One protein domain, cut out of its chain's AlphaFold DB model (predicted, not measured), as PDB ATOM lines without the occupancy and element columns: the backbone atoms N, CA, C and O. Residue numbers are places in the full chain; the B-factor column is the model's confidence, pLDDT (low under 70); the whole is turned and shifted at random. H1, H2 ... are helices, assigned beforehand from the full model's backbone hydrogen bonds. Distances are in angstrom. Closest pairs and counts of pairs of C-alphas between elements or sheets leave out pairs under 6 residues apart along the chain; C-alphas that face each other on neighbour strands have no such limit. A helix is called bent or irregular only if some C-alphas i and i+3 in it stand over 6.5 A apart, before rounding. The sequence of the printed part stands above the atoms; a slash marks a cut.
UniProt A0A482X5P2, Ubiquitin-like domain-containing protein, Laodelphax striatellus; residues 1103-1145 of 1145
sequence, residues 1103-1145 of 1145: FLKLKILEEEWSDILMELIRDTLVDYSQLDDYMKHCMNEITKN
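Overview. This is residues 1103 to 1145 of the 1145 residues of the protein "Ubiquitin-like domain-containing protein" of Laodelphax striatellus (UniProt A0A482X5P2). The model is an open, flat U of helices: the long arm H1b makes the base, and H1a and H2 stand at its two ends, with nothing filling the space between them. The printed part has 43 residues with two named helices, H1 then H2, and no named strand, an all-helix class. It is extended, with a radius of gyration of the C-alphas of 14.7 A and spans of 37 by 26 by 6 A.

Along the chain. H1, residues 1103 to 1129, was assigned as one helix by its hydrogen bonds but is bent: C-alphas 1111 and 1114 are 7.6 A apart. Its arm H1b, residues 1114 to 1129, is 22.7 A long and ends at C-alpha 1129 (5.214, -9.265, 23.864). Arm H1a, residues 1103 to 1111, is 12.4 A long and begins at C-alpha 1103 (-27.243, -7.784, 40.962). H2, residues 1131 to 1142, is 16.2 A long.

Arrangement. H1b and H2 only just touch, only at the corner by their tight link, with 3 pairs of C-alphas within 8 A; the closest C-alphas, of Asp 1127 and Tyr 1134, are 5.7 A apart. Their lines are about perpendicular, at 76 degrees. H1a and H1b stand at a steep tilt of 67 degrees, only just short of about perpendicular. H1a and H2 are apart. In H1a, H1b and H2 every O i to N i+4 pair is within hydrogen-bond range.

Size, cuts and confidence. The C-alphas farthest apart, of Phe 1103 and Asp 1132, are 39.7 A apart. The printed part has no cut, and pLDDT is under 70 at residues 1144 to 1145.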
ATOM      1  N   PHE A1103     -27.742  -8.329  39.696       87.12
ATOM      2  CA  PHE A1103     -27.243  -7.784  40.962       87.12
ATOM      3  C   PHE A1103     -26.253  -8.732  41.657       87.12
ATOM      4  O   PHE A1103     -25.194  -8.298  42.104       87.12
ATOM      5  N   LEU A1104     -26.536 -10.041  41.680       88.62
ATOM      6  CA  LEU A1104     -25.599 -11.053  42.185       88.62
ATOM      7  C   LEU A1104     -24.298 -11.086  41.371       88.62
ATOM      8  O   LEU A1104     -23.220 -11.113  41.957       88.62
ATOM      9  N   LYS A1105     -24.382 -11.030  40.036       86.75
ATOM     10  CA  LYS A1105     -23.206 -10.951  39.154       86.75
ATOM     11  C   LYS A1105     -22.420  -9.657  39.343       86.75
ATOM     12  O   LYS A1105     -21.200  -9.708  39.301       86.75
ATOM     13  N   LEU A1106     -23.092  -8.526  39.567       88.69
ATOM     14  CA  LEU A1106     -22.438  -7.250  39.857       88.69
ATOM     15  C   LEU A1106     -21.672  -7.322  41.181       88.69
ATOM     16  O   LEU A1106     -20.522  -6.913  41.219       88.69
ATOM     17  N   LYS A1107     -22.259  -7.915  42.227       90.00
ATOM     18  CA  LYS A1107     -21.585  -8.115  43.518       90.00
ATOM     19  C   LYS A1107     -20.373  -9.049  43.416       90.00
ATOM     20  O   LYS A1107     -19.340  -8.752  43.999       90.00
ATOM     21  N   ILE A1108     -20.481 -10.147  42.662       89.44
ATOM     22  CA  ILE A1108     -19.341 -11.043  42.385       89.44
ATOM     23  C   ILE A1108     -18.261 -10.291  41.595       89.44
ATOM     24  O   ILE A1108     -17.089 -10.364  41.942       89.44
ATOM     25  N   LEU A1109     -18.649  -9.499  40.589       85.25
ATOM     26  CA  LEU A1109     -17.713  -8.668  39.834       85.25
ATOM     27  C   LEU A1109     -17.022  -7.632  40.733       85.25
ATOM     28  O   LEU A1109     -15.821  -7.467  40.612       85.25
ATOM     29  N   GLU A1110     -17.729  -6.968  41.651       88.19
ATOM     30  CA  GLU A1110     -17.126  -6.044  42.627       88.19
ATOM     31  C   GLU A1110     -16.146  -6.741  43.592       88.19
ATOM     32  O   GLU A1110     -15.195  -6.104  44.046       88.19
ATOM     33  N   GLU A1111     -16.343  -8.032  43.879       90.69
ATOM     34  CA  GLU A1111     -15.447  -8.852  44.706       90.69
ATOM     35  C   GLU A1111     -14.227  -9.386  43.924       90.69
ATOM     36  O   GLU A1111     -13.136  -9.446  44.485       90.69
ATOM     37  N   GLU A1112     -14.375  -9.719  42.636       90.56
ATOM     38  CA  GLU A1112     -13.324 -10.325  41.791       90.56
ATOM     39  C   GLU A1112     -12.593  -9.322  40.864       90.56
ATOM     40  O   GLU A1112     -11.588  -9.666  40.236       90.56
ATOM     41  N   TRP A1113     -13.055  -8.064  40.763       87.88
ATOM     42  CA  TRP A1113     -12.551  -7.076  39.789       87.88
ATOM     43  C   TRP A1113     -11.048  -6.792  39.895       87.88
ATOM     44  O   TRP A1113     -10.407  -6.568  38.869       87.88
ATOM     45  N   SER A1114     -10.470  -6.797  41.103       85.94
ATOM     46  CA  SER A1114      -9.026  -6.580  41.287       85.94
ATOM     47  C   SER A1114      -8.191  -7.633  40.571       85.94
ATOM     48  O   SER A1114      -7.168  -7.311  39.967       85.94
ATOM     49  N   ASP A1115      -8.651  -8.877  40.619       88.62
ATOM     50  CA  ASP A1115      -7.889 -10.032  40.177       88.62
ATOM     51  C   ASP A1115      -8.075 -10.192  38.668       88.62
ATOM     52  O   ASP A1115      -7.087 -10.265  37.937       88.62
ATOM     53  N   ILE A1116      -9.316 -10.055  38.182       88.44
ATOM     54  CA  ILE A1116      -9.645  -9.981  36.748       88.44
ATOM     55  C   ILE A1116      -8.858  -8.852  36.061       88.44
ATOM     56  O   ILE A1116      -8.298  -9.064  34.988       88.44
ATOM     57  N   LEU A1117      -8.770  -7.662  36.668       86.62
ATOM     58  CA  LEU A1117      -8.006  -6.542  36.108       86.62
ATOM     59  C   LEU A1117      -6.497  -6.837  36.065       86.62
ATOM     60  O   LEU A1117      -5.835  -6.484  35.090       86.62
ATOM     61  N   MET A1118      -5.952  -7.499  37.089       88.12
ATOM     62  CA  MET A1118      -4.540  -7.888  37.135       88.12
ATOM     63  C   MET A1118      -4.191  -8.996  36.132       88.12
ATOM     64  O   MET A1118      -3.089  -8.977  35.582       88.12
ATOM     65  N   GLU A1119      -5.101  -9.936  35.862       88.94
ATOM     66  CA  GLU A1119      -4.922 -10.928  34.795       88.94
ATOM     67  C   GLU A1119      -5.066 -10.287  33.412       88.94
ATOM     68  O   GLU A1119      -4.186 -10.457  32.580       88.94
ATOM     69  N   LEU A1120      -6.064  -9.427  33.190       87.06
ATOM     70  CA  LEU A1120      -6.254  -8.739  31.906       87.06
ATOM     71  C   LEU A1120      -5.058  -7.827  31.559       87.06
ATOM     72  O   LEU A1120      -4.625  -7.785  30.407       87.06
ATOM     73  N   ILE A1121      -4.453  -7.154  32.547       89.06
ATOM     74  CA  ILE A1121      -3.194  -6.402  32.368       89.06
ATOM     75  C   ILE A1121      -2.008  -7.340  32.081       89.06
ATOM     76  O   ILE A1121      -1.172  -7.018  31.240       89.06
ATOM     77  N   ARG A1122      -1.915  -8.497  32.751       89.25
ATOM     78  CA  ARG A1122      -0.856  -9.490  32.496       89.25
ATOM     79  C   ARG A1122      -0.953 -10.039  31.075       89.25
ATOM     80  O   ARG A1122       0.046 -10.042  30.364       89.25
ATOM     81  N   ASP A1123      -2.140 -10.466  30.672       85.00
ATOM     82  CA  ASP A1123      -2.370 -11.160  29.411       85.00
ATOM     83  C   ASP A1123      -2.227 -10.193  28.233       85.00
ATOM     84  O   ASP A1123      -1.510 -10.501  27.286       85.00
ATOM     85  N   THR A1124      -2.734  -8.958  28.342       82.06
ATOM     86  CA  THR A1124      -2.474  -7.927  27.315       82.06
ATOM     87  C   THR A1124      -0.992  -7.552  27.197       82.06
ATOM     88  O   THR A1124      -0.540  -7.260  26.092       82.06
ATOM     89  N   LEU A1125      -0.202  -7.603  28.278       87.06
ATOM     90  CA  LEU A1125       1.260  -7.447  28.202       87.06
ATOM     91  C   LEU A1125       1.951  -8.667  27.564       87.06
ATOM     92  O   LEU A1125       2.933  -8.491  26.840       87.06
ATOM     93  N   VAL A1126       1.446  -9.884  27.791       84.00
ATOM     94  CA  VAL A1126       1.934 -11.109  27.132       84.00
ATOM     95  C   VAL A1126       1.627 -11.070  25.633       84.00
ATOM     96  O   VAL A1126       2.552 -11.238  24.837       84.00
ATOM     97  N   ASP A1127       0.394 -10.746  25.243       80.38
ATOM     98  CA  ASP A1127      -0.030 -10.576  23.848       80.38
ATOM     99  C   ASP A1127       0.811  -9.515  23.126       80.38
ATOM    100  O   ASP A1127       1.296  -9.746  22.019       80.38
ATOM    101  N   TYR A1128       1.075  -8.372  23.775       77.56
ATOM    102  CA  TYR A1128       1.933  -7.325  23.208       77.56
ATOM    103  C   TYR A1128       3.404  -7.760  23.087       77.56
ATOM    104  O   TYR A1128       4.114  -7.302  22.190       77.56
ATOM    105  N   SER A1129       3.872  -8.666  23.956       83.50
ATOM    106  CA  SER A1129       5.214  -9.265  23.864       83.50
ATOM    107  C   SER A1129       5.331 -10.346  22.779       83.50
ATOM    108  O   SER A1129       6.438 -10.641  22.333       83.50
ATOM    109  N   GLN A1130       4.203 -10.912  22.332       84.38
ATOM    110  CA  GLN A1130       4.111 -11.964  21.310       84.38
ATOM    111  C   GLN A1130       3.224 -11.519  20.134       84.38
ATOM    112  O   GLN A1130       2.459 -12.307  19.577       84.38
ATOM    113  N   LEU A1131       3.347 -10.244  19.746       79.44
ATOM    114  CA  LEU A1131       2.448  -9.559  18.812       79.44
ATOM    115  C   LEU A1131       2.224 -10.323  17.494       79.44
ATOM    116  O   LEU A1131       1.098 -10.372  17.006       79.44
ATOM    117  N   ASP A1132       3.258 -10.963  16.942       80.44
ATOM    118  CA  ASP A1132       3.150 -11.764  15.714       80.44
ATOM    119  C   ASP A1132       2.259 -13.005  15.884       80.44
ATOM    120  O   ASP A1132       1.514 -13.362  14.971       80.44
ATOM    121  N   ASP A1133       2.323 -13.682  17.032       79.25
ATOM    122  CA  ASP A1133       1.516 -14.873  17.312       79.25
ATOM    123  C   ASP A1133       0.101 -14.503  17.774       79.25
ATOM    124  O   ASP A1133      -0.860 -15.148  17.348       79.25
ATOM    125  N   TYR A1134      -0.060 -13.392  18.501       76.75
ATOM    126  CA  TYR A1134      -1.366 -12.774  18.755       76.75
ATOM    127  C   TYR A1134      -2.073 -12.381  17.444       76.75
ATOM    128  O   TYR A1134      -3.242 -12.714  17.238       76.75
ATOM    129  N   MET A1135      -1.361 -11.750  16.502       76.94
ATOM    130  CA  MET A1135      -1.895 -11.395  15.180       76.94
ATOM    131  C   MET A1135      -2.277 -12.633  14.358       76.94
ATOM    132  O   MET A1135      -3.353 -12.652  13.755       76.94
ATOM    133  N   LYS A1136      -1.464 -13.702  14.376       81.19
ATOM    134  CA  LYS A1136      -1.834 -15.002  13.776       81.19
ATOM    135  C   LYS A1136      -3.076 -15.596  14.443       81.19
ATOM    136  O   LYS A1136      -3.939 -16.117  13.741       81.19
ATOM    137  N   HIS A1137      -3.201 -15.510  15.769       78.19
ATOM    138  CA  HIS A1137      -4.370 -16.015  16.489       78.19
ATOM    139  C   HIS A1137      -5.639 -15.227  16.132       78.19
ATOM    140  O   HIS A1137      -6.656 -15.830  15.801       78.19
ATOM    141  N   CYS A1138      -5.567 -13.893  16.092       74.81
ATOM    142  CA  CYS A1138      -6.666 -13.040  15.636       74.81
ATOM    143  C   CYS A1138      -7.080 -13.364  14.194       74.81
ATOM    144  O   CYS A1138      -8.268 -13.514  13.916       74.81
ATOM    145  N   MET A1139      -6.119 -13.550  13.283       76.62
ATOM    146  CA  MET A1139      -6.410 -13.913  11.893       76.62
ATOM    147  C   MET A1139      -7.031 -15.319  11.774       76.62
ATOM    148  O   MET A1139      -7.928 -15.534  10.957       76.62
ATOM    149  N   ASN A1140      -6.616 -16.261  12.627       78.38
ATOM    150  CA  ASN A1140      -7.207 -17.598  12.731       78.38
ATOM    151  C   ASN A1140      -8.616 -17.596  13.355       78.38
ATOM    152  O   ASN A1140      -9.410 -18.469  13.031       78.38
ATOM    153  N   GLU A1141      -8.959 -16.646  14.229       76.62
ATOM    154  CA  GLU A1141     -10.333 -16.483  14.739       76.62
ATOM    155  C   GLU A1141     -11.241 -15.779  13.718       76.62
ATOM    156  O   GLU A1141     -12.390 -16.181  13.524       76.62
ATOM    157  N   ILE A1142     -10.716 -14.785  12.991       72.88
ATOM    158  CA  ILE A1142     -11.426 -14.106  11.894       72.88
ATOM    159  C   ILE A1142     -11.729 -15.072  10.736       72.88
ATOM    160  O   ILE A1142     -12.755 -14.925  10.084       72.88
ATOM    161  N   THR A1143     -10.889 -16.084  10.499       71.00
ATOM    162  CA  THR A1143     -11.102 -17.105   9.449       71.00
ATOM    163  C   THR A1143     -11.901 -18.338   9.901       71.00
ATOM    164  O   THR A1143     -12.146 -19.233   9.091       71.00
ATOM    165  N   LYS A1144     -12.348 -18.391  11.167       62.47
ATOM    166  CA  LYS A1144     -13.278 -19.417  11.693       62.47
ATOM    167  C   LYS A1144     -14.747 -18.969  11.734       62.47
ATOM    168  O   LYS A1144     -15.604 -19.812  12.001       62.47
ATOM    169  N   ASN A1145     -15.025 -17.679  11.523       40.88
ATOM    170  CA  ASN A1145     -16.364 -17.071  11.565       40.88
ATOM    171  C   ASN A1145     -16.886 -16.715  10.162       40.88
ATOM    172  O   ASN A1145     -18.129 -16.665  10.024       40.88
TER     173      ASN A1145